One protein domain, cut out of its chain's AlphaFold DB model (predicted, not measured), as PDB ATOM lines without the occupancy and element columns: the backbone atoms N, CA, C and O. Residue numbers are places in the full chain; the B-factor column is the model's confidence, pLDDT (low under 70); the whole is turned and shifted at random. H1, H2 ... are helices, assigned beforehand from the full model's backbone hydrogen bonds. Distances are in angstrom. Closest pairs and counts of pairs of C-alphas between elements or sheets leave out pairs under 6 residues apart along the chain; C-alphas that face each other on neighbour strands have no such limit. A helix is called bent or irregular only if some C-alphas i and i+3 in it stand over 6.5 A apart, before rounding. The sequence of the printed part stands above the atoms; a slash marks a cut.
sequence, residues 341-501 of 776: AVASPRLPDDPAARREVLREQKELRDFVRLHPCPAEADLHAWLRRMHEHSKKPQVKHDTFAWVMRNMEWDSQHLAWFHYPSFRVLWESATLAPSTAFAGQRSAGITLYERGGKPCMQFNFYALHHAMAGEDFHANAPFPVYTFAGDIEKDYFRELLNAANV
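What this domain is: This is residues 341 to 501 of the 776 residues of the protein "Hypothetical protein" of Symbiodinium natans (UniProt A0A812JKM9). A three-helix core, in which the helical hairpin of H5 and H6a packs beside the arm H6b, has the shorter helices H3 and H4 touching H6b, with H2 packed on H3. Toward the opposite end of the longest axis, H1 and H7 make a looser pair, the first turns of H7 meeting H1 partway along its length. The printed part has 161 residues with seven named helices, H1 to H7 in order along the chain, and no named strand; the class is all helix. It is compact, with a radius of gyration of the C-alphas of 16.5 A and spans of 48 by 35 by 27 A.

Where its parts are: H1, residues 351 to 370, begins at C-alpha 351 (-2.689, 51.251, 16.303) and is 28.5 A long. H2, residues 376 to 390, is 20.9 A long. H3 is residues 400 to 406, H4 residues 413 to 416 and H5 residues 419 to 428. H6, residues 433 to 468, was assigned as one helix by its hydrogen bonds but is bent: C-alphas 450 and 453 are 9.5 A apart. Its arms are H6a, residues 433 to 450, 25.6 A, and H6b, residues 453 to 468, 22.3 A, beginning at C-alpha 453 (-3.408, 61.084, 50.979). H7, residues 481 to 501, is 31.5 A long and ends at C-alpha 501 (-9.483, 75.263, 27.987).

How they stand to each other: H6 is the hub, touching three other helices. H5 and H6a form a helical hairpin at a shallow tilt of 18 degrees, opposite ways; their closest C-alphas, of Ser 428 and Ala 436, are 4.4 A apart. H6b touches H5 with residues 459 to 463 alone, at a steep tilt of 56 degrees; the closest C-alphas, of Phe 422 and Asn 459, are 6.5 A apart. H6b only just touches H3, with 3 pairs of C-alphas within 8 A, the closest being Phe 400 and His 465 at 6.4 A. It also only just touches H4, with 3 such pairs, the closest being Trp 416 and Cys 455 at 5.3 A. H2 touches H3, closest at the C-alphas of Ser 390 and Ala 401, 4.4 A. H1 and H7 only just touch, with 3 pairs; the closest C-alphas, of Gln 361 and Phe 483, are 7.4 A apart. H1 and H6b are apart. Every O i to N i+4 pair is within hydrogen-bond range in H1, H2, H3, H5, H6a and H6b; in H7 12 of 17 are, and H4 is too short for such a pair.

The domain as a whole: The two C-alphas farthest apart, of Pro 393 and Val 501, are 51.7 A apart. The printed part has no cut. The link from H6 to H7, residues 469 to 480, is long. The mean pLDDT of the printed part is 80.0; residues 341 to 346, 469 to 470 and 474 to 501 are under 70, and H7 has a mean of 40.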
ATOM      1  N   ALA A 341     -13.918  66.383  36.039       33.59
ATOM      2  CA  ALA A 341     -14.022  65.046  35.491       33.59
ATOM      3  C   ALA A 341     -12.936  64.859  34.433       33.59
ATOM      4  O   ALA A 341     -12.872  65.595  33.453       33.59
ATOM      5  N   VAL A 342     -12.073  63.876  34.658       37.75
ATOM      6  CA  VAL A 342     -11.037  63.503  33.699       37.75
ATOM      7  C   VAL A 342     -11.735  62.831  32.526       37.75
ATOM      8  O   VAL A 342     -12.607  61.981  32.737       37.75
ATOM      9  N   ALA A 343     -11.418  63.257  31.302       41.31
ATOM     10  CA  ALA A 343     -11.987  62.609  30.135       41.31
ATOM     11  C   ALA A 343     -11.477  61.161  30.075       41.31
ATOM     12  O   ALA A 343     -10.521  60.776  30.753       41.31
ATOM     13  N   SER A 344     -12.176  60.305  29.329       45.25
ATOM     14  CA  SER A 344     -11.695  58.932  29.168       45.25
ATOM     15  C   SER A 344     -10.271  58.974  28.596       45.25
ATOM     16  O   SER A 344     -10.071  59.705  27.623       45.25
ATOM     17  N   PRO A 345      -9.304  58.227  29.170       51.16
ATOM     18  CA  PRO A 345      -7.917  58.242  28.718       51.16
ATOM     19  C   PRO A 345      -7.838  58.109  27.199       51.16
ATOM     20  O   PRO A 345      -8.442  57.197  26.622       51.16
ATOM     21  N   ARG A 346      -7.122  59.024  26.535       58.16
ATOM     22  CA  ARG A 346      -6.904  58.915  25.091       58.16
ATOM     23  C   ARG A 346      -6.075  57.672  24.810       58.16
ATOM     24  O   ARG A 346      -4.925  57.577  25.226       58.16
ATOM     25  N   LEU A 347      -6.660  56.742  24.061       75.38
ATOM     26  CA  LEU A 347      -5.937  55.587  23.546       75.38
ATOM     27  C   LEU A 347      -4.719  56.048  22.723       75.38
ATOM     28  O   LEU A 347      -4.827  57.060  22.026       75.38
ATOM     29  N   PRO A 348      -3.596  55.303  22.741       78.88
ATOM     30  CA  PRO A 348      -2.432  55.616  21.919       78.88
ATOM     31  C   PRO A 348      -2.792  55.876  20.446       78.88
ATOM     32  O   PRO A 348      -3.673  55.212  19.881       78.88
ATOM     33  N   ASP A 349      -2.099  56.831  19.820       80.69
ATOM     34  CA  ASP A 349      -2.249  57.127  18.387       80.69
ATOM     35  C   ASP A 349      -1.733  55.970  17.521       80.69
ATOM     36  O   ASP A 349      -2.295  55.690  16.464       80.69
ATOM     37  N   ASP A 350      -0.709  55.254  18.003       87.19
ATOM     38  CA  ASP A 350      -0.212  54.031  17.377       87.19
ATOM     39  C   ASP A 350      -1.260  52.896  17.466       87.19
ATOM     40  O   ASP A 350      -1.623  52.471  18.573       87.19
ATOM     41  N   PRO A 351      -1.725  52.347  16.327       88.50
ATOM     42  CA  PRO A 351      -2.689  51.251  16.303       88.50
ATOM     43  C   PRO A 351      -2.208  49.974  17.007       88.50
ATOM     44  O   PRO A 351      -3.036  49.191  17.482       88.50
ATOM     45  N   ALA A 352      -0.897  49.713  17.060       84.12
ATOM     46  CA  ALA A 352      -0.366  48.540  17.758       84.12
ATOM     47  C   ALA A 352      -0.461  48.717  19.279       84.12
ATOM     48  O   ALA A 352      -1.084  47.885  19.943       84.12
ATOM     49  N   ALA A 353       0.039  49.835  19.809       76.12
ATOM     50  CA  ALA A 353      -0.116  50.189  21.218       76.12
ATOM     51  C   ALA A 353      -1.594  50.266  21.645       76.12
ATOM     52  O   ALA A 353      -1.959  49.777  22.711       76.12
ATOM     53  N   ARG A 354      -2.479  50.802  20.795       87.38
ATOM     54  CA  ARG A 354      -3.926  50.834  21.057       87.38
ATOM     55  C   ARG A 354      -4.532  49.437  21.206       87.38
ATOM     56  O   ARG A 354      -5.330  49.217  22.114       87.38
ATOM     57  N   ARG A 355      -4.175  48.498  20.322       88.19
ATOM     58  CA  ARG A 355      -4.651  47.104  20.402       88.19
ATOM     59  C   ARG A 355      -4.163  46.409  21.667       88.19
ATOM     60  O   ARG A 355      -4.932  45.663  22.264       88.19
ATOM     61  N   GLU A 356      -2.930  46.687  22.078       83.44
ATOM     62  CA  GLU A 356      -2.356  46.153  23.313       83.44
ATOM     63  C   GLU A 356      -3.120  46.651  24.549       83.44
ATOM     64  O   GLU A 356      -3.640  45.841  25.311       83.44
ATOM     65  N   VAL A 357      -3.330  47.967  24.672       79.00
ATOM     66  CA  VAL A 357      -4.104  48.558  25.782       79.00
ATOM     67  C   VAL A 357      -5.528  47.993  25.840       79.00
ATOM     68  O   VAL A 357      -6.027  47.650  26.911       79.00
ATOM     69  N   LEU A 358      -6.198  47.851  24.692       84.88
ATOM     70  CA  LEU A 358      -7.546  47.277  24.641       84.88
ATOM     71  C   LEU A 358      -7.570  45.789  25.022       84.88
ATOM     72  O   LEU A 358      -8.538  45.343  25.646       84.88
ATOM     73  N   ARG A 359      -6.525  45.028  24.668       89.81
ATOM     74  CA  ARG A 359      -6.366  43.628  25.083       89.81
ATOM     75  C   ARG A 359      -6.211  43.537  26.597       89.81
ATOM     76  O   ARG A 359      -6.989  42.823  27.221       89.81
ATOM     77  N   GLU A 360      -5.302  44.308  27.186       83.38
ATOM     78  CA  GLU A 360      -5.083  44.325  28.638       83.38
ATOM     79  C   GLU A 360      -6.347  44.754  29.404       83.38
ATOM     80  O   GLU A 360      -6.742  44.120  30.381       83.38
ATOM     81  N   GLN A 361      -7.063  45.775  28.917       82.25
ATOM     82  CA  GLN A 361      -8.345  46.192  29.495       82.25
ATOM     83  C   GLN A 361      -9.425  45.108  29.409       82.25
ATOM     84  O   GLN A 361     -10.336  45.067  30.243       82.25
ATOM     85  N   LYS A 362      -9.401  44.275  28.366       87.81
ATOM     86  CA  LYS A 362     -10.324  43.145  28.230       87.81
ATOM     87  C   LYS A 362      -9.949  42.027  29.202       87.81
ATOM     88  O   LYS A 362     -10.821  41.561  29.925       87.81
ATOM     89  N   GLU A 363      -8.672  41.657  29.268       87.25
ATOM     90  CA  GLU A 363      -8.164  40.635  30.191       87.25
ATOM     91  C   GLU A 363      -8.450  40.998  31.651       87.25
ATOM     92  O   GLU A 363      -8.922  40.157  32.414       87.25
ATOM     93  N   LEU A 364      -8.273  42.269  32.024       83.12
ATOM     94  CA  LEU A 364      -8.613  42.763  33.356       83.12
ATOM     95  C   LEU A 364     -10.116  42.672  33.646       83.12
ATOM     96  O   LEU A 364     -10.521  42.235  34.723       83.12
ATOM     97  N   ARG A 365     -10.960  43.061  32.683       86.88
ATOM     98  CA  ARG A 365     -12.421  42.943  32.808       86.88
ATOM     99  C   ARG A 365     -12.854  41.498  33.002       86.88
ATOM    100  O   ARG A 365     -13.684  41.219  33.866       86.88
ATOM    101  N   ASP A 366     -12.293  40.594  32.212       90.00
ATOM    102  CA  ASP A 366     -12.600  39.171  32.288       90.00
ATOM    103  C   ASP A 366     -12.087  38.575  33.608       90.00
ATOM    104  O   ASP A 366     -12.810  37.822  34.260       90.00
ATOM    105  N   PHE A 367     -10.911  38.998  34.082       89.50
ATOM    106  CA  PHE A 367     -10.396  38.617  35.394       89.50
ATOM    107  C   PHE A 367     -11.341  39.009  36.527       89.50
ATOM    108  O   PHE A 367     -11.744  38.142  37.298       89.50
ATOM    109  N   VAL A 368     -11.729  40.283  36.608       90.00
ATOM    110  CA  VAL A 368     -12.571  40.793  37.702       90.00
ATOM    111  C   VAL A 368     -13.983  40.198  37.653       90.00
ATOM    112  O   VAL A 368     -14.599  39.987  38.694       90.00
ATOM    113  N   ARG A 369     -14.490  39.843  36.465       90.31
ATOM    114  CA  ARG A 369     -15.750  39.089  36.330       90.31
ATOM    115  C   ARG A 369     -15.650  37.669  36.879       90.31
ATOM    116  O   ARG A 369     -16.603  37.188  37.482       90.31
ATOM    117  N   LEU A 370     -14.527  36.995  36.641       92.56
ATOM    118  CA  LEU A 370     -14.295  35.622  37.098       92.56
ATOM    119  C   LEU A 370     -13.900  35.549  38.581       92.56
ATOM    120  O   LEU A 370     -14.062  34.501  39.204       92.56
ATOM    121  N   HIS A 371     -13.398  36.648  39.143       91.56
ATOM    122  CA  HIS A 371     -12.847  36.715  40.491       91.56
ATOM    123  C   HIS A 371     -13.555  37.821  41.290       91.56
ATOM    124  O   HIS A 371     -13.155  38.990  41.223       91.56
ATOM    125  N   PRO A 372     -14.630  37.484  42.031       92.94
ATOM    126  CA  PRO A 372     -15.348  38.469  42.831       92.94
ATOM    127  C   PRO A 372     -14.423  39.082  43.886       92.94
ATOM    128  O   PRO A 372     -13.487  38.430  44.355       92.94
ATOM    129  N   CYS A 373     -14.713  40.329  44.273       95.31
ATOM    130  CA  CYS A 373     -13.977  41.027  45.327       95.31
ATOM    131  C   CYS A 373     -13.882  40.128  46.574       95.31
ATOM    132  O   CYS A 373     -14.927  39.652  47.035       95.31
ATOM    133  N   PRO A 374     -12.677  39.897  47.131       95.75
ATOM    134  CA  PRO A 374     -12.525  39.103  48.344       95.75
ATOM    135  C   PRO A 374     -13.379  39.660  49.483       95.75
ATOM    136  O   PRO A 374     -13.577  40.874  49.573       95.75
ATOM    137  N   ALA A 375     -13.870  38.787  50.365       96.25
ATOM    138  CA  ALA A 375     -14.692  39.223  51.483       96.25
ATOM    139  C   ALA A 375     -13.896  40.130  52.439       96.25
ATOM    140  O   ALA A 375     -12.690  39.966  52.635       96.25
ATOM    141  N   GLU A 376     -14.593  41.062  53.092       96.81
ATOM    142  CA  GLU A 376     -13.998  42.020  54.034       96.81
ATOM    143  C   GLU A 376     -13.166  41.331  55.125       96.81
ATOM    144  O   GLU A 376     -12.039  41.737  55.416       96.81
ATOM    145  N   ALA A 377     -13.692  40.240  55.688       96.56
ATOM    146  CA  ALA A 377     -13.013  39.463  56.719       96.56
ATOM    147  C   ALA A 377     -11.678  38.873  56.227       96.56
ATOM    148  O   ALA A 377     -10.688  38.907  56.966       96.56
ATOM    149  N   ASP A 378     -11.631  38.398  54.979       95.19
ATOM    150  CA  ASP A 378     -10.436  37.810  54.371       95.19
ATOM    151  C   ASP A 378      -9.374  38.877  54.100       95.19
ATOM    152  O   ASP A 378      -8.198  38.673  54.410       95.19
ATOM    153  N   LEU A 379      -9.785  40.052  53.612       96.06
ATOM    154  CA  LEU A 379      -8.889  41.196  53.418       96.06
ATOM    155  C   LEU A 379      -8.319  41.691  54.746       96.06
ATOM    156  O   LEU A 379      -7.109  41.876  54.860       96.06
ATOM    157  N   HIS A 380      -9.136  41.824  55.793       95.94
ATOM    158  CA  HIS A 380      -8.636  42.196  57.118       95.94
ATOM    159  C   HIS A 380      -7.715  41.138  57.731       95.94
ATOM    160  O   HIS A 380      -6.767  41.483  58.445       95.94
ATOM    161  N   ALA A 381      -7.975  39.849  57.505       95.38
ATOM    162  CA  ALA A 381      -7.076  38.781  57.931       95.38
ATOM    163  C   ALA A 381      -5.744  38.846  57.166       95.38
ATOM    164  O   ALA A 381      -4.675  38.777  57.775       95.38
ATOM    165  N   TRP A 382      -5.791  39.050  55.849       95.31
ATOM    166  CA  TRP A 382      -4.611  39.209  55.006       95.31
ATOM    167  C   TRP A 382      -3.772  40.431  55.396       95.31
ATOM    168  O   TRP A 382      -2.575  40.280  55.628       95.31
ATOM    169  N   LEU A 383      -4.386  41.603  55.576       95.44
ATOM    170  CA  LEU A 383      -3.699  42.826  56.003       95.44
ATOM    171  C   LEU A 383      -3.010  42.655  57.365       95.44
ATOM    172  O   LEU A 383      -1.857  43.056  57.530       95.44
ATOM    173  N   ARG A 384      -3.671  41.995  58.328       96.12
ATOM    174  CA  ARG A 384      -3.063  41.655  59.627       96.12
ATOM    175  C   ARG A 384      -1.853  40.739  59.466       96.12
ATOM    176  O   ARG A 384      -0.796  41.036  60.019       96.12
ATOM    177  N   ARG A 385      -1.964  39.683  58.649       94.69
ATOM    178  CA  ARG A 385      -0.821  38.810  58.335       94.69
ATOM    179  C   ARG A 385       0.312  39.598  57.684       94.69
ATOM    180  O   ARG A 385       1.458  39.423  58.083       94.69
ATOM    181  N   MET A 386       0.036  40.472  56.717       94.06
ATOM    182  CA  MET A 386       1.073  41.269  56.049       94.06
ATOM    183  C   MET A 386       1.779  42.226  57.014       94.06
ATOM    184  O   MET A 386       3.002  42.347  56.960       94.06
ATOM    185  N   HIS A 387       1.050  42.814  57.962       94.31
ATOM    186  CA  HIS A 387       1.635  43.599  59.047       94.31
ATOM    187  C   HIS A 387       2.529  42.757  59.976       94.31
ATOM    188  O   HIS A 387       3.624  43.168  60.348       94.31
ATOM    189  N   GLU A 388       2.117  41.545  60.348       93.56
ATOM    190  CA  GLU A 388       2.969  40.645  61.140       93.56
ATOM    191  C   GLU A 388       4.233  40.232  60.377       93.56
ATOM    192  O   GLU A 388       5.318  40.126  60.954       93.56
ATOM    193  N   HIS A 389       4.115  40.030  59.063       90.50
ATOM    194  CA  HIS A 389       5.248  39.725  58.197       90.50
ATOM    195  C   HIS A 389       6.176  40.928  58.018       90.50
ATOM    196  O   HIS A 389       7.387  40.720  57.969       90.50
ATOM    197  N   SER A 390       5.659  42.161  57.993       91.00
ATOM    198  CA  SER A 390       6.467  43.380  57.839       91.00
ATOM    199  C   SER A 390       7.469  43.572  58.985       91.00
ATOM    200  O   SER A 390       8.559  44.109  58.779       91.00
ATOM    201  N   LYS A 391       7.149  43.045  60.176       90.75
ATOM    202  CA  LYS A 391       8.030  43.033  61.356       90.75
ATOM    203  C   LYS A 391       9.216  42.079  61.225       90.75
ATOM    204  O   LYS A 391      10.203  42.224  61.946       90.75
ATOM    205  N   LYS A 392       9.148  41.086  60.332       90.12
ATOM    206  CA  LYS A 392      10.241  40.127  60.141       90.12
ATOM    207  C   LYS A 392      11.393  40.817  59.391       90.12
ATOM    208  O   LYS A 392      11.167  41.563  58.442       90.12
ATOM    209  N   PRO A 393      12.662  40.573  59.757       84.00
ATOM    210  CA  PRO A 393      13.796  41.253  59.134       84.00
ATOM    211  C   PRO A 393      13.987  40.896  57.650       84.00
ATOM    212  O   PRO A 393      14.542  41.712  56.916       84.00
ATOM    213  N   GLN A 394      13.492  39.736  57.205       82.56
ATOM    214  CA  GLN A 394      13.662  39.193  55.852       82.56
ATOM    215  C   GLN A 394      12.341  39.158  55.067       82.56
ATOM    216  O   GLN A 394      11.809  38.092  54.765       82.56
ATOM    217  N   VAL A 395      11.792  40.326  54.742       78.81
ATOM    218  CA  VAL A 395      10.615  40.416  53.865       78.81
ATOM    219  C   VAL A 395      11.071  40.476  52.412       78.81
ATOM    220  O   VAL A 395      11.978  41.240  52.081       78.81
ATOM    221  N   LYS A 396      10.450  39.681  51.536       80.00
ATOM    222  CA  LYS A 396      10.685  39.766  50.089       80.00
ATOM    223  C   LYS A 396      10.187  41.121  49.570       80.00
ATOM    224  O   LYS A 396       9.083  41.532  49.921       80.00
ATOM    225  N   HIS A 397      10.978  41.766  48.713       72.69
ATOM    226  CA  HIS A 397      10.712  43.105  48.164       72.69
ATOM    227  C   HIS A 397       9.367  43.244  47.434       72.69
ATOM    228  O   HIS A 397       8.832  44.342  47.359       72.69
ATOM    229  N   ASP A 398       8.801  42.135  46.963       73.69
ATOM    230  CA  ASP A 398       7.641  42.133  46.070       73.69
ATOM    231  C   ASP A 398       6.314  41.851  46.820       73.69
ATOM    232  O   ASP A 398       5.325  41.429  46.231       73.69
ATOM    233  N   THR A 399       6.286  42.032  48.148       84.31
ATOM    234  CA  THR A 399       5.108  41.738  48.991       84.31
ATOM    235  C   THR A 399       4.533  43.000  49.624       84.31
ATOM    236  O   THR A 399       5.271  43.928  49.955       84.31
ATOM    237  N   PHE A 400       3.225  43.012  49.896       87.81
ATOM    238  CA  PHE A 400       2.585  44.122  50.611       87.81
ATOM    239  C   PHE A 400       3.219  44.364  51.997       87.81
ATOM    240  O   PHE A 400       3.365  45.503  52.431       87.81
ATOM    241  N   ALA A 401       3.715  43.309  52.657       88.56
ATOM    242  CA  ALA A 401       4.487  43.415  53.897       88.56
ATOM    243  C   ALA A 401       5.748  44.294  53.760       88.56
ATOM    244  O   ALA A 401       6.124  44.990  54.706       88.56
ATOM    245  N   TRP A 402       6.408  44.292  52.598       89.69
ATOM    246  CA  TRP A 402       7.560  45.160  52.339       89.69
ATOM    247  C   TRP A 402       7.136  46.621  52.189       89.69
ATOM    248  O   TRP A 402       7.779  47.497  52.770       89.69
ATOM    249  N   VAL A 403       6.022  46.874  51.490       86.69
ATOM    250  CA  VAL A 403       5.435  48.216  51.364       86.69
ATOM    251  C   VAL A 403       5.081  48.767  52.743       86.69
ATOM    252  O   VAL A 403       5.531  49.855  53.088       86.69
ATOM    253  N   MET A 404       4.380  47.985  53.575       90.38
ATOM    254  CA  MET A 404       4.052  48.387  54.948       90.38
ATOM    255  C   MET A 404       5.299  48.766  55.754       90.38
ATOM    256  O   MET A 404       5.297  49.773  56.451       90.38
ATOM    257  N   ARG A 405       6.382  47.985  55.642       90.06
ATOM    258  CA  ARG A 405       7.637  48.268  56.350       90.06
ATOM    259  C   ARG A 405       8.295  49.563  55.876       90.06
ATOM    260  O   ARG A 405       8.783  50.322  56.704       90.06
ATOM    261  N   ASN A 406       8.343  49.794  54.567       88.81
ATOM    262  CA  ASN A 406       9.008  50.963  53.988       88.81
ATOM    263  C   ASN A 406       8.230  52.260  54.168       88.81
ATOM    264  O   ASN A 406       8.841  53.315  54.285       88.81
ATOM    265  N   MET A 407       6.903  52.173  54.173       89.75
ATOM    266  CA  MET A 407       6.021  53.307  54.438       89.75
ATOM    267  C   MET A 407       5.836  53.559  55.941       89.75
ATOM    268  O   MET A 407       5.058  54.430  56.314       89.75
ATOM    269  N   GLU A 408       6.522  52.785  56.792       94.38
ATOM    270  CA  GLU A 408       6.429  52.849  58.255       94.38
ATOM    271  C   GLU A 408       4.989  52.658  58.778       94.38
ATOM    272  O   GLU A 408       4.617  53.164  59.833       94.38
ATOM    273  N   TRP A 409       4.170  51.882  58.056       93.75
ATOM    274  CA  TRP A 409       2.800  51.569  58.454       93.75
ATOM    275  C   TRP A 409       2.765  50.473  59.514       93.75
ATOM    276  O   TRP A 409       3.192  49.330  59.304       93.75
ATOM    277  N   ASP A 410       2.189  50.818  60.656       93.06
ATOM    278  CA  ASP A 410       2.011  49.922  61.789       93.06
ATOM    279  C   ASP A 410       0.577  49.357  61.883       93.06
ATOM    280  O   ASP A 410      -0.218  49.426  60.944       93.06
ATOM    281  N   SER A 411       0.237  48.747  63.021       92.81
ATOM    282  CA  SER A 411      -1.086  48.161  63.247       92.81
ATOM    283  C   SER A 411      -2.209  49.199  63.302       92.81
ATOM    284  O   SER A 411      -3.351  48.851  63.020       92.81
ATOM    285  N   GLN A 412      -1.916  50.453  63.659       94.38
ATOM    286  CA  GLN A 412      -2.910  51.530  63.714       94.38
ATOM    287  C   GLN A 412      -3.354  51.931  62.303       94.38
ATOM    288  O   GLN A 412      -4.526  52.215  62.072       94.38
ATOM    289  N   HIS A 413      -2.437  51.853  61.338       95.19
ATOM    290  CA  HIS A 413      -2.691  52.160  59.932       95.19
ATOM    291  C   HIS A 413      -3.638  51.153  59.266       95.19
ATOM    292  O   HIS A 413      -4.261  51.465  58.257       95.19
ATOM    293  N   LEU A 414      -3.825  49.962  59.849       94.12
ATOM    294  CA  LEU A 414      -4.823  49.002  59.368       94.12
ATOM    295  C   LEU A 414      -6.254  49.558  59.443       94.12
ATOM    296  O   LEU A 414      -7.103  49.138  58.662       94.12
ATOM    297  N   ALA A 415      -6.514  50.521  60.334       94.31
ATOM    298  CA  ALA A 415      -7.799  51.213  60.420       94.31
ATOM    299  C   ALA A 415      -8.056  52.174  59.240       94.31
ATOM    300  O   ALA A 415      -9.189  52.617  59.049       94.31
ATOM    301  N   TRP A 416      -7.030  52.497  58.440       95.69
ATOM    302  CA  TRP A 416      -7.190  53.273  57.205       95.69
ATOM    303  C   TRP A 416      -7.798  52.450  56.074       95.69
ATOM    304  O   TRP A 416      -8.310  53.017  55.109       95.69
ATOM    305  N   PHE A 417      -7.761  51.120  56.170       97.25
ATOM    306  CA  PHE A 417      -8.427  50.275  55.194       97.25
ATOM    307  C   PHE A 417      -9.935  50.531  55.215       97.25
ATOM    308  O   PHE A 417     -10.578  50.432  56.260       97.25
ATOM    309  N   HIS A 418     -10.503  50.852  54.055       97.56
ATOM    310  CA  HIS A 418     -11.927  51.109  53.912       97.56
ATOM    311  C   HIS A 418     -12.514  50.170  52.865       97.56
ATOM    312  O   HIS A 418     -12.505  50.464  51.666       97.56
ATOM    313  N   TYR A 419     -13.047  49.041  53.334       97.88
ATOM    314  CA  TYR A 419     -13.570  47.987  52.471       97.88
ATOM    315  C   TYR A 419     -14.618  48.468  51.448       97.88
ATOM    316  O   TYR A 419     -14.492  48.096  50.284       97.88
ATOM    317  N   PRO A 420     -15.587  49.352  51.778       98.00
ATOM    318  CA  PRO A 420     -16.523  49.861  50.776       98.00
ATOM    319  C   PRO A 420     -15.832  50.598  49.618       98.00
ATOM    320  O   PRO A 420     -16.154  50.346  48.459       98.00
ATOM    321  N   SER A 421     -14.845  51.456  49.906       96.88
ATOM    322  CA  SER A 421     -14.076  52.146  48.854       96.88
ATOM    323  C   SER A 421     -13.237  51.161  48.048       96.88
ATOM    324  O   SER A 421     -13.212  51.245  46.825       96.88
ATOM    325  N   PHE A 422     -12.586  50.207  48.716       96.81
ATOM    326  CA  PHE A 422     -11.828  49.145  48.058       96.81
ATOM    327  C   PHE A 422     -12.705  48.344  47.086       96.81
ATOM    328  O   PHE A 422     -12.327  48.147  45.935       96.81
ATOM    329  N   ARG A 423     -13.899  47.935  47.527       96.88
ATOM    330  CA  ARG A 423     -14.857  47.176  46.720       96.88
ATOM    331  C   ARG A 423     -15.332  47.970  45.507       96.88
ATOM    332  O   ARG A 423     -15.362  47.423  44.410       96.88
ATOM    333  N   VAL A 424     -15.639  49.258  45.677       95.81
ATOM    334  CA  VAL A 424     -15.995  50.142  44.553       95.81
ATOM    335  C   VAL A 424     -14.854  50.221  43.538       95.81
ATOM    336  O   VAL A 424     -15.099  50.125  42.338       95.81
ATOM    337  N   LEU A 425     -13.604  50.351  43.998       94.50
ATOM    338  CA  LEU A 425     -12.440  50.363  43.110       94.50
ATOM    339  C   LEU A 425     -12.260  49.021  42.385       94.50
ATOM    340  O   LEU A 425     -12.020  49.025  41.179       94.50
ATOM    341  N   TRP A 426     -12.448  47.892  43.074       94.88
ATOM    342  CA  TRP A 426     -12.408  46.552  42.481       94.88
ATOM    343  C   TRP A 426     -13.469  46.382  41.388       94.88
ATOM    344  O   TRP A 426     -13.156  46.061  40.244       94.88
ATOM    345  N   GLU A 427     -14.735  46.647  41.718       94.31
ATOM    346  CA  GLU A 427     -15.868  46.466  40.807       94.31
ATOM    347  C   GLU A 427     -15.814  47.441  39.619       94.31
ATOM    348  O   GLU A 427     -16.259  47.090  38.521       94.31
ATOM    349  N   SER A 428     -15.199  48.623  39.791       93.69
ATOM    350  CA  SER A 428     -15.071  49.642  38.738       93.69
ATOM    351  C   SER A 428     -14.390  49.131  37.470       93.69
ATOM    352  O   SER A 428     -14.731  49.586  36.381       93.69
ATOM    353  N   ALA A 429     -13.503  48.139  37.586       89.50
ATOM    354  CA  ALA A 429     -12.830  47.533  36.444       89.50
ATOM    355  C   ALA A 429     -13.803  46.862  35.457       89.50
ATOM    356  O   ALA A 429     -13.463  46.700  34.291       89.50
ATOM    357  N   THR A 430     -15.010  46.487  35.897       90.69
ATOM    358  CA  THR A 430     -16.031  45.823  35.061       90.69
ATOM    359  C   THR A 430     -17.095  46.767  34.509       90.69
ATOM    360  O   THR A 430     -17.879  46.364  33.645       90.69
ATOM    361  N   LEU A 431     -17.133  48.009  34.996       89.62
ATOM    362  CA  LEU A 431     -18.154  48.991  34.649       89.62
ATOM    363  C   LEU A 431     -17.808  49.722  33.346       89.62
ATOM    364  O   LEU A 431     -16.668  49.729  32.882       89.62
ATOM    365  N   ALA A 432     -18.810  50.374  32.752       88.38
ATOM    366  CA  ALA A 432     -18.573  51.310  31.658       88.38
ATOM    367  C   ALA A 432     -17.666  52.467  32.133       88.38
ATOM    368  O   ALA A 432     -17.787  52.869  33.294       88.38
ATOM    369  N   PRO A 433     -16.806  53.049  31.271       84.31
ATOM    370  CA  PRO A 433     -15.808  54.044  31.682       84.31
ATOM    371  C   PRO A 433     -16.364  55.217  32.501       84.31
ATOM    372  O   PRO A 433     -15.769  55.604  33.503       84.31
ATOM    373  N   SER A 434     -17.532  55.750  32.135       81.75
ATOM    374  CA  SER A 434     -18.173  56.861  32.853       81.75
ATOM    375  C   SER A 434     -18.611  56.478  34.272       81.75
ATOM    376  O   SER A 434     -18.378  57.226  35.222       81.75
ATOM    377  N   THR A 435     -19.209  55.296  34.438       89.25
ATOM    378  CA  THR A 435     -19.631  54.770  35.744       89.25
ATOM    379  C   THR A 435     -18.430  54.358  36.592       89.25
ATOM    380  O   THR A 435     -18.397  54.661  37.784       89.25
ATOM    381  N   ALA A 436     -17.425  53.722  35.979       86.31
ATOM    382  CA  ALA A 436     -16.168  53.367  36.626       86.31
ATOM    383  C   ALA A 436     -15.487  54.614  37.200       86.31
ATOM    384  O   ALA A 436     -15.154  54.644  38.383       86.31
ATOM    385  N   PHE A 437     -15.375  55.673  36.395       84.88
ATOM    386  CA  PHE A 437     -14.780  56.936  36.811       84.88
ATOM    387  C   PHE A 437     -15.547  57.597  37.964       84.88
ATOM    388  O   PHE A 437     -14.945  58.023  38.950       84.88
ATOM    389  N   ALA A 438     -16.883  57.645  37.890       84.19
ATOM    390  CA  ALA A 438     -17.708  58.185  38.971       84.19
ATOM    391  C   ALA A 438     -17.524  57.403  40.287       84.19
ATOM    392  O   ALA A 438     -17.358  58.011  41.347       84.19
ATOM    393  N   GLY A 439     -17.486  56.067  40.213       89.31
ATOM    394  CA  GLY A 439     -17.228  55.195  41.361       89.31
ATOM    395  C   GLY A 439     -15.832  55.398  41.950       89.31
ATOM    396  O   GLY A 439     -15.697  55.615  43.154       89.31
ATOM    397  N   GLN A 440     -14.796  55.419  41.109       92.44
ATOM    398  CA  GLN A 440     -13.411  55.657  41.526       92.44
ATOM    399  C   GLN A 440     -13.236  57.026  42.186       92.44
ATOM    400  O   GLN A 440     -12.608  57.130  43.240       92.44
ATOM    401  N   ARG A 441     -13.843  58.073  41.614       89.50
ATOM    402  CA  ARG A 441     -13.816  59.423  42.185       89.50
ATOM    403  C   ARG A 441     -14.511  59.472  43.542       89.50
ATOM    404  O   ARG A 441     -13.954  60.037  44.478       89.50
ATOM    405  N   SER A 442     -15.694  58.870  43.663       92.62
ATOM    406  CA  SER A 442     -16.415  58.794  44.937       92.62
ATOM    407  C   SER A 442     -15.597  58.048  45.997       92.62
ATOM    408  O   SER A 442     -15.428  58.565  47.098       92.62
ATOM    409  N   ALA A 443     -15.013  56.897  45.647       94.12
ATOM    410  CA  ALA A 443     -14.140  56.140  46.537       94.12
ATOM    411  C   ALA A 443     -12.911  56.957  46.969       94.12
ATOM    412  O   ALA A 443     -12.571  56.954  48.153       94.12
ATOM    413  N   GLY A 444     -12.282  57.684  46.039       91.44
ATOM    414  CA  GLY A 444     -11.148  58.568  46.305       91.44
ATOM    415  C   GLY A 444     -11.486  59.708  47.268       91.44
ATOM    416  O   GLY A 444     -10.753  59.909  48.232       91.44
ATOM    417  N   ILE A 445     -12.621  60.390  47.066       89.50
ATOM    418  CA  ILE A 445     -13.115  61.444  47.974       89.50
ATOM    419  C   ILE A 445     -13.330  60.871  49.377       89.50
ATOM    420  O   ILE A 445     -12.794  61.408  50.340       89.50
ATOM    421  N   THR A 446     -14.028  59.737  49.500       94.50
ATOM    422  CA  THR A 446     -14.263  59.100  50.806       94.50
ATOM    423  C   THR A 446     -12.960  58.714  51.509       94.50
ATOM    424  O   THR A 446     -12.831  58.888  52.718       94.50
ATOM    425  N   LEU A 447     -11.970  58.193  50.778       94.62
ATOM    426  CA  LEU A 447     -10.666  57.845  51.352       94.62
ATOM    427  C   LEU A 447      -9.894  59.086  51.812       94.62
ATOM    428  O   LEU A 447      -9.297  59.066  52.892       94.62
ATOM    429  N   TYR A 448      -9.942  60.158  51.022       91.94
ATOM    430  CA  TYR A 448      -9.325  61.436  51.354       91.94
ATOM    431  C   TYR A 448      -9.965  62.072  52.595       91.94
ATOM    432  O   TYR A 448      -9.256  62.460  53.517       91.94
ATOM    433  N   GLU A 449     -11.295  62.102  52.688       92.69
ATOM    434  CA  GLU A 449     -12.007  62.626  53.863       92.69
ATOM    435  C   GLU A 449     -11.709  61.827  55.142       92.69
ATOM    436  O   GLU A 449     -11.689  62.389  56.235       92.69
ATOM    437  N   ARG A 450     -11.453  60.514  55.029       93.19
ATOM    438  CA  ARG A 450     -11.177  59.642  56.185       93.19
ATOM    439  C   ARG A 450      -9.763  59.764  56.744       93.19
ATOM    440  O   ARG A 450      -9.572  59.542  57.937       93.19
ATOM    441  N   GLY A 451      -8.765  60.039  55.910       89.75
ATOM    442  CA  GLY A 451      -7.367  60.046  56.358       89.75
ATOM    443  C   GLY A 451      -6.382  60.624  55.350       89.75
ATOM    444  O   GLY A 451      -5.209  60.254  55.352       89.75
ATOM    445  N   GLY A 452      -6.868  61.489  54.462       93.38
ATOM    446  CA  GLY A 452      -6.095  62.189  53.449       93.38
ATOM    447  C   GLY A 452      -5.383  61.267  52.463       93.38
ATOM    448  O   GLY A 452      -5.752  60.113  52.218       93.38
ATOM    449  N   LYS A 453      -4.293  61.795  51.907       90.00
ATOM    450  CA  LYS A 453      -3.408  61.084  50.979       90.00
ATOM    451  C   LYS A 453      -2.876  59.744  51.531       90.00
ATOM    452  O   LYS A 453      -2.903  58.777  50.770       90.00
ATOM    453  N   PRO A 454      -2.425  59.621  52.798       90.62
ATOM    454  CA  PRO A 454      -1.933  58.342  53.320       90.62
ATOM    455  C   PRO A 454      -2.987  57.223  53.293       90.62
ATOM    456  O   PRO A 454      -2.676  56.092  52.920       90.62
ATOM    457  N   CYS A 455      -4.246  57.549  53.602       93.06
ATOM    458  CA  CYS A 455      -5.367  56.612  53.529       93.06
ATOM    459  C   CYS A 455      -5.647  56.158  52.086       93.06
ATOM    460  O   CYS A 455      -5.804  54.960  51.826       93.06
ATOM    461  N   MET A 456      -5.632  57.090  51.125       92.81
ATOM    462  CA  MET A 456      -5.754  56.757  49.700       92.81
ATOM    463  C   MET A 456      -4.628  55.831  49.232       92.81
ATOM    464  O   MET A 456      -4.899  54.806  48.607       92.81
ATOM    465  N   GLN A 457      -3.378  56.162  49.570       91.88
ATOM    466  CA  GLN A 457      -2.212  55.354  49.215       91.88
ATOM    467  C   GLN A 457      -2.335  53.943  49.789       91.88
ATOM    468  O   GLN A 457      -2.195  52.975  49.046       91.88
ATOM    469  N   PHE A 458      -2.665  53.813  51.076       94.94
ATOM    470  CA  PHE A 458      -2.848  52.515  51.723       94.94
ATOM    471  C   PHE A 458      -3.844  51.627  50.965       94.94
ATOM    472  O   PHE A 458      -3.530  50.483  50.632       94.94
ATOM    473  N   ASN A 459      -5.025  52.162  50.644       95.31
ATOM    474  CA  ASN A 459      -6.071  51.407  49.950       95.31
ATOM    475  C   ASN A 459      -5.691  51.087  48.498       95.31
ATOM    476  O   ASN A 459      -6.008  50.000  48.021       95.31
ATOM    477  N   PHE A 460      -4.963  51.977  47.817       93.44
ATOM    478  CA  PHE A 460      -4.437  51.715  46.478       93.44
ATOM    479  C   PHE A 460      -3.443  50.548  46.468       93.44
ATOM    480  O   PHE A 460      -3.578  49.637  45.655       93.44
ATOM    481  N   TYR A 461      -2.483  50.512  47.398       92.44
ATOM    482  CA  TYR A 461      -1.545  49.386  47.479       92.44
ATOM    483  C   TYR A 461      -2.225  48.088  47.896       92.44
ATOM    484  O   TYR A 461      -1.871  47.027  47.381       92.44
ATOM    485  N   ALA A 462      -3.193  48.160  48.813       93.88
ATOM    486  CA  ALA A 462      -3.986  46.997  49.184       93.88
ATOM    487  C   ALA A 462      -4.717  46.436  47.956       93.88
ATOM    488  O   ALA A 462      -4.642  45.236  47.711       93.88
ATOM    489  N   LEU A 463      -5.358  47.299  47.154       94.25
ATOM    490  CA  LEU A 463      -6.041  46.915  45.914       94.25
ATOM    491  C   LEU A 463      -5.070  46.290  44.921       94.25
ATOM    492  O   LEU A 463      -5.289  45.175  44.460       94.25
ATOM    493  N   HIS A 464      -3.966  46.979  44.655       89.69
ATOM    494  CA  HIS A 464      -2.950  46.534  43.719       89.69
ATOM    495  C   HIS A 464      -2.419  45.134  44.075       89.69
ATOM    496  O   HIS A 464      -2.370  44.247  43.225       89.69
ATOM    497  N   HIS A 465      -2.047  44.902  45.337       89.56
ATOM    498  CA  HIS A 465      -1.531  43.601  45.768       89.56
ATOM    499  C   HIS A 465      -2.609  42.518  45.866       89.56
ATOM    500  O   HIS A 465      -2.299  41.356  45.613       89.56
ATOM    501  N   ALA A 466      -3.855  42.873  46.188       89.31
ATOM    502  CA  ALA A 466      -4.960  41.923  46.156       89.31
ATOM    503  C   ALA A 466      -5.265  41.457  44.722       89.31
ATOM    504  O   ALA A 466      -5.509  40.274  44.506       89.31
ATOM    505  N   MET A 467      -5.190  42.362  43.739       86.00
ATOM    506  CA  MET A 467      -5.406  42.043  42.323       86.00
ATOM    507  C   MET A 467      -4.227  41.291  41.692       86.00
ATOM    508  O   MET A 467      -4.433  40.437  40.838       86.00
ATOM    509  N   ALA A 468      -2.993  41.591  42.109       79.56
ATOM    510  CA  ALA A 468      -1.783  40.958  41.582       79.56
ATOM    511  C   ALA A 468      -1.408  39.632  42.277       79.56
ATOM    512  O   ALA A 468      -0.409  39.013  41.909       79.56
ATOM    513  N   GLY A 469      -2.125  39.237  43.331       68.38
ATOM    514  CA  GLY A 469      -1.657  38.240  44.292       68.38
ATOM    515  C   GLY A 469      -2.233  36.832  44.124       68.38
ATOM    516  O   GLY A 469      -3.436  36.648  43.954       68.38
ATOM    517  N   GLU A 470      -1.373  35.833  44.345       69.81
ATOM    518  CA  GLU A 470      -1.748  34.427  44.596       69.81
ATOM    519  C   GLU A 470      -2.559  34.254  45.896       69.81
ATOM    520  O   GLU A 470      -3.240  33.246  46.075       69.81
ATOM    521  N   ASP A 471      -2.497  35.238  46.805       79.19
ATOM    522  CA  ASP A 471      -3.116  35.185  48.137       79.19
ATOM    523  C   ASP A 471      -4.650  35.069  48.093       79.19
ATOM    524  O   ASP A 471      -5.248  34.530  49.025       79.19
ATOM    525  N   PHE A 472      -5.276  35.578  47.027       82.44
ATOM    526  CA  PHE A 472      -6.728  35.524  46.831       82.44
ATOM    527  C   PHE A 472      -7.121  34.714  45.594       82.44
ATOM    528  O   PHE A 472      -8.174  34.072  45.593       82.44
ATOM    529  N   HIS A 473      -6.284  34.705  44.550       80.81
ATOM    530  CA  HIS A 473      -6.604  34.061  43.281       80.81
ATOM    531  C   HIS A 473      -5.384  33.315  42.727       80.81
ATOM    532  O   HIS A 473      -4.388  33.918  42.340       80.81
ATOM    533  N   ALA A 474      -5.477  31.985  42.626       69.75
ATOM    534  CA  ALA A 474      -4.379  31.133  42.152       69.75
ATOM    535  C   ALA A 474      -4.003  31.346  40.667       69.75
ATOM    536  O   ALA A 474      -2.957  30.872  40.235       69.75
ATOM    537  N   ASN A 475      -4.843  32.049  39.894       64.44
ATOM    538  CA  ASN A 475      -4.710  32.235  38.444       64.44
ATOM    539  C   ASN A 475      -4.784  33.715  38.019       64.44
ATOM    540  O   ASN A 475      -5.314  34.013  36.948       64.44
ATOM    541  N   ALA A 476      -4.318  34.652  38.852       60.75
ATOM    542  CA  ALA A 476      -4.296  36.066  38.475       60.75
ATOM    543  C   ALA A 476      -3.504  36.264  37.158       60.75
ATOM    544  O   ALA A 476      -2.341  35.847  37.085       60.75
ATOM    545  N   PRO A 477      -4.117  36.824  36.092       53.16
ATOM    546  CA  PRO A 477      -3.491  36.981  34.791       53.16
ATOM    547  C   PRO A 477      -2.476  38.107  34.893       53.16
ATOM    548  O   PRO A 477      -2.802  39.272  34.702       53.16
ATOM    549  N   PHE A 478      -1.240  37.723  35.209       48.88
ATOM    550  CA  PHE A 478      -0.094  38.615  35.331       48.88
ATOM    551  C   PHE A 478      -0.253  39.678  36.430       48.88
ATOM    552  O   PHE A 478      -1.341  39.948  36.940       48.88
ATOM    553  N   PRO A 479       0.850  40.280  36.889       47.69
ATOM    554  CA  PRO A 479       0.705  41.384  37.801       47.69
ATOM    555  C   PRO A 479       0.170  42.592  37.017       47.69
ATOM    556  O   PRO A 479       0.789  43.028  36.050       47.69
ATOM    557  N   VAL A 480      -0.993  43.093  37.443       41.44
ATOM    558  CA  VAL A 480      -1.825  44.178  36.876       41.44
ATOM    559  C   VAL A 480      -1.113  45.555  36.913       41.44
ATOM    560  O   VAL A 480      -1.666  46.567  37.336       41.44
ATOM    561  N   TYR A 481       0.162  45.615  36.520       38.59
ATOM    562  CA  TYR A 481       1.008  46.808  36.611       38.59
ATOM    563  C   TYR A 481       0.741  47.817  35.490       38.59
ATOM    564  O   TYR A 481       0.906  49.016  35.712       38.59
ATOM    565  N   THR A 482       0.341  47.372  34.298       39.81
ATOM    566  CA  THR A 482       0.190  48.261  33.136       39.81
ATOM    567  C   THR A 482      -1.017  49.184  33.279       39.81
ATOM    568  O   THR A 482      -0.876  50.397  33.149       39.81
ATOM    569  N   PHE A 483      -2.163  48.667  33.727       39.00
ATOM    570  CA  PHE A 483      -3.375  49.477  33.891       39.00
ATOM    571  C   PHE A 483      -3.266  50.536  35.004       39.00
ATOM    572  O   PHE A 483      -3.688  51.676  34.818       39.00
ATOM    573  N   ALA A 484      -2.651  50.207  36.149       37.94
ATOM    574  CA  ALA A 484      -2.421  51.182  37.220       37.94
ATOM    575  C   ALA A 484      -1.425  52.281  36.795       37.94
ATOM    576  O   ALA A 484      -1.608  53.449  37.136       37.94
ATOM    577  N   GLY A 485      -0.410  51.917  36.003       39.84
ATOM    578  CA  GLY A 485       0.544  52.862  35.425       39.84
ATOM    579  C   GLY A 485      -0.047  53.756  34.329       39.84
ATOM    580  O   GLY A 485       0.418  54.883  34.159       39.84
ATOM    581  N   ASP A 486      -1.071  53.297  33.610       38.69
ATOM    582  CA  ASP A 486      -1.716  54.067  32.541       38.69
ATOM    583  C   ASP A 486      -2.823  54.994  33.072       38.69
ATOM    584  O   ASP A 486      -2.926  56.135  32.614       38.69
ATOM    585  N   ILE A 487      -3.521  54.608  34.153       40.56
ATOM    586  CA  ILE A 487      -4.330  55.545  34.957       40.56
ATOM    587  C   ILE A 487      -3.460  56.724  35.435       40.56
ATOM    588  O   ILE A 487      -3.892  57.871  35.364       40.56
ATOM    589  N   GLU A 488      -2.216  56.484  35.864       41.62
ATOM    590  CA  GLU A 488      -1.302  57.548  36.308       41.62
ATOM    591  C   GLU A 488      -0.739  58.425  35.172       41.62
ATOM    592  O   GLU A 488      -0.410  59.591  35.404       41.62
ATOM    593  N   LYS A 489      -0.580  57.910  33.948       39.09
ATOM    594  CA  LYS A 489       0.016  58.675  32.834       39.09
ATOM    595  C   LYS A 489      -0.988  59.582  32.132       39.09
ATOM    596  O   LYS A 489      -0.628  60.709  31.782       39.09
ATOM    597  N   ASP A 490      -2.225  59.125  31.966       40.56
ATOM    598  CA  ASP A 490      -3.228  59.847  31.182       40.56
ATOM    599  C   ASP A 490      -4.040  60.833  32.035       40.56
ATOM    600  O   ASP A 490      -4.308  61.951  31.588       40.56
ATOM    601  N   TYR A 491      -4.287  60.508  33.311       41.38
ATOM    602  CA  TYR A 491      -4.943  61.398  34.281       41.38
ATOM    603  C   TYR A 491      -4.223  62.750  34.430       41.38
ATOM    604  O   TYR A 491      -4.851  63.809  34.441       41.38
ATOM    605  N   PHE A 492      -2.886  62.742  34.476       40.97
ATOM    606  CA  PHE A 492      -2.087  63.963  34.631       40.97
ATOM    607  C   PHE A 492      -1.928  64.768  33.337       40.97
ATOM    608  O   PHE A 492      -1.812  65.993  33.393       40.97
ATOM    609  N   ARG A 493      -1.930  64.110  32.170       39.47
ATOM    610  CA  ARG A 493      -1.819  64.790  30.872       39.47
ATOM    611  C   ARG A 493      -3.090  65.581  30.548       39.47
ATOM    612  O   ARG A 493      -2.995  66.653  29.957       39.47
ATOM    613  N   GLU A 494      -4.256  65.097  30.971       43.94
ATOM    614  CA  GLU A 494      -5.538  65.746  30.679       43.94
ATOM    615  C   GLU A 494      -5.984  66.784  31.712       43.94
ATOM    616  O   GLU A 494      -6.541  67.801  31.308       43.94
ATOM    617  N   LEU A 495      -5.644  66.635  32.999       41.50
ATOM    618  CA  LEU A 495      -5.796  67.713  33.996       41.50
ATOM    619  C   LEU A 495      -5.055  68.995  33.574       41.50
ATOM    620  O   LEU A 495      -5.564  70.102  33.744       41.50
ATOM    621  N   LEU A 496      -3.883  68.839  32.951       39.16
ATOM    622  CA  LEU A 496      -3.118  69.939  32.360       39.16
ATOM    623  C   LEU A 496      -3.813  70.567  31.144       39.16
ATOM    624  O   LEU A 496      -3.658  71.762  30.924       39.16
ATOM    625  N   ASN A 497      -4.585  69.801  30.370       40.69
ATOM    626  CA  ASN A 497      -5.287  70.299  29.185       40.69
ATOM    627  C   ASN A 497      -6.650  70.925  29.524       40.69
ATOM    628  O   ASN A 497      -6.988  71.956  28.949       40.69
ATOM    629  N   ALA A 498      -7.402  70.372  30.481       40.31
ATOM    630  CA  ALA A 498      -8.682  70.922  30.935       40.31
ATOM    631  C   ALA A 498      -8.509  72.304  31.594       40.31
ATOM    632  O   ALA A 498      -9.221  73.247  31.249       40.31
ATOM    633  N   ALA A 499      -7.468  72.471  32.421       39.62
ATOM    634  CA  ALA A 499      -7.093  73.769  32.991       39.62
ATOM    635  C   ALA A 499      -6.691  74.818  31.925       39.62
ATOM    636  O   ALA A 499      -6.735  76.022  32.183       39.62
ATOM    637  N   ASN A 500      -6.307  74.383  30.716       41.38
ATOM    638  CA  ASN A 500      -5.954  75.270  29.603       41.38
ATOM    639  C   ASN A 500      -7.171  75.719  28.776       41.38
ATOM    640  O   ASN A 500      -7.136  76.822  28.232       41.38
ATOM    641  N   VAL A 501      -8.233  74.906  28.691       41.91
ATOM    642  CA  VAL A 501      -9.483  75.263  27.987       41.91
ATOM    643  C   VAL A 501     -10.281  76.286  28.802       41.91
ATOM    644  O   VAL A 501     -10.683  77.320  28.271       41.91
TER     645      VAL A 501